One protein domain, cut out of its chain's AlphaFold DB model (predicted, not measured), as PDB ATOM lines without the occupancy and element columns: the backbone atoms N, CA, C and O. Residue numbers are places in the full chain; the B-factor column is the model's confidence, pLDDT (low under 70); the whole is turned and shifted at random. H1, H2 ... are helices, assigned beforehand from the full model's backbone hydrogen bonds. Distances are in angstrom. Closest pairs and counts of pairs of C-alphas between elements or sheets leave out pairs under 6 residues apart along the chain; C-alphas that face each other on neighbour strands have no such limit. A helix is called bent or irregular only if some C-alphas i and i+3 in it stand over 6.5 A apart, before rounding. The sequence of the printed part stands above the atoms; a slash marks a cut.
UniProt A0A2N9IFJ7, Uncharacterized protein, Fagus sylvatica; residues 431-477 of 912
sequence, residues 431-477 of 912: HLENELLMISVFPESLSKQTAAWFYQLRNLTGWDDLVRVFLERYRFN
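This is residues 431 to 477 of the 912 residues of an uncharacterized protein of Fagus sylvatica (UniProt A0A2N9IFJ7). The longest helix, H3, and the helix H1 form a narrow V: they meet where both begin and run the same way, spreading apart toward their far ends. The short helix H2 folds back on the far part of H1, the link from H2 returns to the start of H3, and residues 471 to 477 stick out. The printed part has 47 residues, with three named helices in the order H1, H2, H3 and no named strand; the class is all helix. It is compact, with a radius of gyration of the C-alphas of 10.7 A, and elongated, spanning 30 by 19 by 18 A.

Start at H3, residues 463 to 474, which touches H1, residues 435 to 445, with residues 463 to 466 alone. Their closest C-alphas, those of Trp 463 and Glu 435, are 5.7 A apart. The two run the same way at a shallow tilt of 31 degrees, though H1 is irregular, with C-alphas 440 and 443 7.0 A apart, and its line is a rough one. Next look at H2, residues 448 to 454, which only just touches H1, with 3 pairs of C-alphas within 8 A. The closest, those of Pro 443 and Ala 451, are 5.1 A apart. H1 and H2 form a helical hairpin, running opposite ways at a shallow tilt of 28 degrees. H2 and H3 are apart. In H3 every O i to N i+4 pair is within hydrogen-bond range; in H1 4 of 7 are, and in H2 2 of 3.

Find C-alpha 463 at (31.711, -6.816, -126.287); from there H3 runs 16.8 A to C-alpha 474 at (40.666, -11.606, -112.955). H1 begins at C-alpha 435, at (28.547, -8.925, -130.494), and measures 15.4 A; H2 measures 9.9 A.

The farthest C-alphas, those of Glu 433 and Phe 476, are 30.5 A apart. The printed part has no cut; the link from H1 to H2 is tight, and that from H2 to H3 is short. Mean pLDDT of the printed part is 72.2; look for values under 70 at residues 431 to 433, 436 to 437, 449, 458 to 459, 461 and 475 to 477.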
ATOM      1  N   HIS A 431      32.032 -14.426-136.453       63.16
ATOM      2  CA  HIS A 431      30.887 -13.803-135.785       63.16
ATOM      3  C   HIS A 431      31.239 -12.474-135.095       63.16
ATOM      4  O   HIS A 431      30.413 -11.944-134.357       63.16
ATOM      5  N   LEU A 432      32.417 -11.900-135.384       63.50
ATOM      6  CA  LEU A 432      32.886 -10.616-134.837       63.50
ATOM      7  C   LEU A 432      31.942  -9.429-135.106       63.50
ATOM      8  O   LEU A 432      31.984  -8.443-134.380       63.50
ATOM      9  N   GLU A 433      31.081  -9.513-136.123       62.97
ATOM     10  CA  GLU A 433      30.064  -8.493-136.430       62.97
ATOM     11  C   GLU A 433      28.755  -8.670-135.625       62.97
ATOM     12  O   GLU A 433      27.846  -7.849-135.733       62.97
ATOM     13  N   ASN A 434      28.636  -9.727-134.813       71.31
ATOM     14  CA  ASN A 434      27.454 -10.042-134.008       71.31
ATOM     15  C   ASN A 434      27.818 -10.162-132.517       71.31
ATOM     16  O   ASN A 434      27.793 -11.244-131.923       71.31
ATOM     17  N   GLU A 435      28.141  -9.019-131.905       71.56
ATOM     18  CA  GLU A 435      28.547  -8.925-130.494       71.56
ATOM     19  C   GLU A 435      27.538  -9.565-129.526       71.56
ATOM     20  O   GLU A 435      27.935 -10.178-128.540       71.56
ATOM     21  N   LEU A 436      26.234  -9.483-129.818       67.81
ATOM     22  CA  LEU A 436      25.186 -10.091-128.988       67.81
ATOM     23  C   LEU A 436      25.305 -11.620-128.937       67.81
ATOM     24  O   LEU A 436      25.138 -12.209-127.867       67.81
ATOM     25  N   LEU A 437      25.635 -12.258-130.066       69.81
ATOM     26  CA  LEU A 437      25.877 -13.699-130.119       69.81
ATOM     27  C   LEU A 437      27.138 -14.065-129.324       69.81
ATOM     28  O   LEU A 437      27.080 -14.968-128.490       69.81
ATOM     29  N   MET A 438      28.232 -13.316-129.504       74.38
ATOM     30  CA  MET A 438      29.476 -13.511-128.743       74.38
ATOM     31  C   MET A 438      29.246 -13.394-127.229       74.38
ATOM     32  O   MET A 438      29.661 -14.267-126.474       74.38
ATOM     33  N   ILE A 439      28.516 -12.371-126.774       76.62
ATOM     34  CA  ILE A 439      28.164 -12.194-125.356       76.62
ATOM     35  C   ILE A 439      27.295 -13.356-124.849       76.62
ATOM     36  O   ILE A 439      27.497 -13.817-123.727       76.62
ATOM     37  N   SER A 440      26.345 -13.850-125.653       72.56
ATOM     38  CA  SER A 440      25.444 -14.936-125.233       72.56
ATOM     39  C   SER A 440      26.111 -16.310-125.119       72.56
ATOM     40  O   SER A 440      25.695 -17.103-124.278       72.56
ATOM     41  N   VAL A 441      27.144 -16.574-125.928       77.38
ATOM     42  CA  VAL A 441      27.861 -17.862-125.988       77.38
ATOM     43  C   VAL A 441      29.124 -17.848-125.112       77.38
ATOM     44  O   VAL A 441      29.622 -18.902-124.727       77.38
ATOM     45  N   PHE A 442      29.632 -16.675-124.715       80.44
ATOM     46  CA  PHE A 442      30.793 -16.561-123.821       80.44
ATOM     47  C   PHE A 442      30.716 -17.413-122.531       80.44
ATOM     48  O   PHE A 442      31.743 -18.005-122.188       80.44
ATOM     49  N   PRO A 443      29.556 -17.578-121.851       76.81
ATOM     50  CA  PRO A 443      29.432 -18.445-120.672       76.81
ATOM     51  C   PRO A 443      29.794 -19.911-120.913       76.81
ATOM     52  O   PRO A 443      30.198 -20.584-119.973       76.81
ATOM     53  N   GLU A 444      29.685 -20.400-122.151       75.88
ATOM     54  CA  GLU A 444      30.047 -21.775-122.524       75.88
ATOM     55  C   GLU A 444      31.572 -21.979-122.598       75.88
ATOM     56  O   GLU A 444      32.046 -23.110-122.594       75.88
ATOM     57  N   SER A 445      32.353 -20.890-122.612       79.06
ATOM     58  CA  SER A 445      33.818 -20.921-122.475       79.06
ATOM     59  C   SER A 445      34.306 -20.754-121.030       79.06
ATOM     60  O   SER A 445      35.511 -20.713-120.790       79.06
ATOM     61  N   LEU A 446      33.394 -20.617-120.061       78.75
ATOM     62  CA  LEU A 446      33.712 -20.338-118.661       78.75
ATOM     63  C   LEU A 446      33.481 -21.560-117.772       78.75
ATOM     64  O   LEU A 446      32.527 -22.301-117.996       78.75
ATOM     65  N   SER A 447      34.279 -21.723-116.704       75.69
ATOM     66  CA  SER A 447      33.979 -22.760-115.708       75.69
ATOM     67  C   SER A 447      32.567 -22.608-115.154       75.69
ATOM     68  O   SER A 447      32.074 -21.489-114.995       75.69
ATOM     69  N   LYS A 448      31.930 -23.708-114.746       70.94
ATOM     70  CA  LYS A 448      30.611 -23.671-114.072       70.94
ATOM     71  C   LYS A 448      30.533 -22.674-112.903       70.94
ATOM     72  O   LYS A 448      29.461 -22.127-112.640       70.94
ATOM     73  N   GLN A 449      31.645 -22.426-112.209       66.75
ATOM     74  CA  GLN A 449      31.732 -21.467-111.105       66.75
ATOM     75  C   GLN A 449      31.828 -20.015-111.618       66.75
ATOM     76  O   GLN A 449      31.169 -19.117-111.089       66.75
ATOM     77  N   THR A 450      32.599 -19.798-112.685       72.94
ATOM     78  CA  THR A 450      32.819 -18.504-113.351       72.94
ATOM     79  C   THR A 450      31.590 -18.059-114.163       72.94
ATOM     80  O   THR A 450      31.176 -16.901-114.094       72.94
ATOM     81  N   ALA A 451      30.919 -18.983-114.855       76.81
ATOM     82  CA  ALA A 451      29.659 -18.753-115.563       76.81
ATOM     83  C   ALA A 451      28.530 -18.320-114.606       76.81
ATOM     84  O   ALA A 451      27.730 -17.443-114.932       76.81
ATOM     85  N   ALA A 452      28.497 -18.858-113.380       73.44
ATOM     86  CA  ALA A 452      27.536 -18.436-112.358       73.44
ATOM     87  C   ALA A 452      27.737 -16.976-111.897       73.44
ATOM     88  O   ALA A 452      26.768 -16.338-111.480       73.44
ATOM     89  N   TRP A 453      28.959 -16.435-111.988       82.50
ATOM     90  CA  TRP A 453      29.227 -15.000-111.823       82.50
ATOM     91  C   TRP A 453      28.782 -14.200-113.055       82.50
ATOM     92  O   TRP A 453      28.154 -13.153-112.894       82.50
ATOM     93  N   PHE A 454      29.012 -14.708-114.269       80.31
ATOM     94  CA  PHE A 454      28.583 -14.039-115.502       80.31
ATOM     95  C   PHE A 454      27.071 -13.762-115.518       80.31
ATOM     96  O   PHE A 454      26.655 -12.634-115.772       80.31
ATOM     97  N   TYR A 455      26.235 -14.739-115.147       76.44
ATOM     98  CA  TYR A 455      24.774 -14.559-115.085       76.44
ATOM     99  C   TYR A 455      24.286 -13.595-113.981       76.44
ATOM    100  O   TYR A 455      23.093 -13.292-113.914       76.44
ATOM    101  N   GLN A 456      25.174 -13.095-113.111       71.19
ATOM    102  CA  GLN A 456      24.859 -12.036-112.141       71.19
ATOM    103  C   GLN A 456      25.110 -10.629-112.704       71.19
ATOM    104  O   GLN A 456      24.597  -9.653-112.145       71.19
ATOM    105  N   LEU A 457      25.856 -10.508-113.808       74.31
ATOM    106  CA  LEU A 457      26.082  -9.240-114.495       74.31
ATOM    107  C   LEU A 457      24.767  -8.746-115.112       74.31
ATOM    108  O   LEU A 457      24.098  -9.455-115.863       74.31
ATOM    109  N   ARG A 458      24.391  -7.504-114.801       55.50
ATOM    110  CA  ARG A 458      23.236  -6.825-115.402       55.50
ATOM    111  C   ARG A 458      23.732  -5.656-116.246       55.50
ATOM    112  O   ARG A 458      24.573  -4.896-115.782       55.50
ATOM    113  N   ASN A 459      23.156  -5.502-117.438       57.81
ATOM    114  CA  ASN A 459      23.432  -4.428-118.401       57.81
ATOM    115  C   ASN A 459      24.858  -4.437-119.003       57.81
ATOM    116  O   ASN A 459      25.566  -3.438-118.930       57.81
ATOM    117  N   LEU A 460      25.260  -5.536-119.653       70.75
ATOM    118  CA  LEU A 460      26.343  -5.496-120.650       70.75
ATOM    119  C   LEU A 460      25.790  -4.884-121.949       70.75
ATOM    120  O   LEU A 460      24.753  -5.350-122.424       70.75
ATOM    121  N   THR A 461      26.437  -3.849-122.503       63.78
ATOM    122  CA  THR A 461      25.922  -3.134-123.694       63.78
ATOM    123  C   THR A 461      26.670  -3.434-124.994       63.78
ATOM    124  O   THR A 461      26.134  -3.169-126.066       63.78
ATOM    125  N   GLY A 462      27.854  -4.045-124.907       71.56
ATOM    126  CA  GLY A 462      28.668  -4.483-126.042       71.56
ATOM    127  C   GLY A 462      29.840  -5.361-125.596       71.56
ATOM    128  O   GLY A 462      30.048  -5.575-124.396       71.56
ATOM    129  N   TRP A 463      30.606  -5.885-126.552       78.88
ATOM    130  CA  TRP A 463      31.711  -6.816-126.287       78.88
ATOM    131  C   TRP A 463      32.818  -6.186-125.418       78.88
ATOM    132  O   TRP A 463      33.319  -6.818-124.486       78.88
ATOM    133  N   ASP A 464      33.123  -4.904-125.638       77.00
ATOM    134  CA  ASP A 464      34.121  -4.151-124.864       77.00
ATOM    135  C   ASP A 464      33.749  -3.981-123.373       77.00
ATOM    136  O   ASP A 464      34.630  -3.829-122.520       77.00
ATOM    137  N   ASP A 465      32.457  -4.034-123.021       76.62
ATOM    138  CA  ASP A 465      32.013  -4.042-121.619       76.62
ATOM    139  C   ASP A 465      32.310  -5.377-120.939       76.62
ATOM    140  O   ASP A 465      32.819  -5.398-119.816       76.62
ATOM    141  N   LEU A 466      32.030  -6.482-121.633       82.50
ATOM    142  CA  LEU A 466      32.313  -7.837-121.162       82.50
ATOM    143  C   LEU A 466      33.819  -8.020-120.945       82.50
ATOM    144  O   LEU A 466      34.229  -8.431-119.859       82.50
ATOM    145  N   VAL A 467      34.634  -7.643-121.936       79.88
ATOM    146  CA  VAL A 467      36.105  -7.696-121.870       79.88
ATOM    147  C   VAL A 467      36.633  -6.920-120.663       79.88
ATOM    148  O   VAL A 467      37.422  -7.453-119.881       79.88
ATOM    149  N   ARG A 468      36.169  -5.679-120.464       76.44
ATOM    150  CA  ARG A 468      36.601  -4.831-119.345       76.44
ATOM    151  C   ARG A 468      36.245  -5.442-117.989       76.44
ATOM    152  O   ARG A 468      37.115  -5.543-117.128       76.44
ATOM    153  N   VAL A 469      35.000  -5.884-117.810       79.00
ATOM    154  CA  VAL A 469      34.515  -6.463-116.544       79.00
ATOM    155  C   VAL A 469      35.195  -7.806-116.234       79.00
ATOM    156  O   VAL A 469      35.507  -8.083-115.075       79.00
ATOM    157  N   PHE A 470      35.487  -8.620-117.254       80.88
ATOM    158  CA  PHE A 470      36.246  -9.865-117.106       80.88
ATOM    159  C   PHE A 470      37.699  -9.598-116.681       80.88
ATOM    160  O   PHE A 470      38.170 -10.161-115.690       80.88
ATOM    161  N   LEU A 471      38.386  -8.672-117.360       77.06
ATOM    162  CA  LEU A 471      39.764  -8.301-117.026       77.06
ATOM    163  C   LEU A 471      39.880  -7.629-115.653       77.06
ATOM    164  O   LEU A 471      40.827  -7.917-114.928       77.06
ATOM    165  N   GLU A 472      38.928  -6.785-115.247       74.94
ATOM    166  CA  GLU A 472      38.896  -6.205-113.894       74.94
ATOM    167  C   GLU A 472      38.718  -7.276-112.808       74.94
ATOM    168  O   GLU A 472      39.354  -7.194-111.754       74.94
ATOM    169  N   ARG A 473      37.900  -8.305-113.068       73.62
ATOM    170  CA  ARG A 473      37.627  -9.386-112.111       73.62
ATOM    171  C   ARG A 473      38.828 -10.310-111.888       73.62
ATOM    172  O   ARG A 473      39.047 -10.725-110.749       73.62
ATOM    173  N   TYR A 474      39.585 -10.606-112.946       71.69
ATOM    174  CA  TYR A 474      40.666 -11.606-112.955       71.69
ATOM    175  C   TYR A 474      42.087 -11.015-113.056       71.69
ATOM    176  O   TYR A 474      43.067 -11.755-113.131       71.69
ATOM    177  N   ARG A 475      42.223  -9.682-112.966       56.47
ATOM    178  CA  ARG A 475      43.482  -8.913-113.092       56.47
ATOM    179  C   ARG A 475      44.657  -9.384-112.221       56.47
ATOM    180  O   ARG A 475      45.802  -9.061-112.520       56.47
ATOM    181  N   PHE A 476      44.381 -10.073-111.117       50.62
ATOM    182  CA  PHE A 476      45.360 -10.416-110.078       50.62
ATOM    183  C   PHE A 476      45.650 -11.920-109.977       50.62
ATOM    184  O   PHE A 476      46.100 -12.387-108.928       50.62
ATOM    185  N   ASN A 477      45.395 -12.691-111.041       56.47
ATOM    186  CA  ASN A 477      45.637 -14.131-111.014       56.47
ATOM    187  C   ASN A 477      47.128 -14.465-110.777       56.47
ATOM    188  O   ASN A 477      48.017 -13.833-111.363       56.47
TER     189      ASN A 477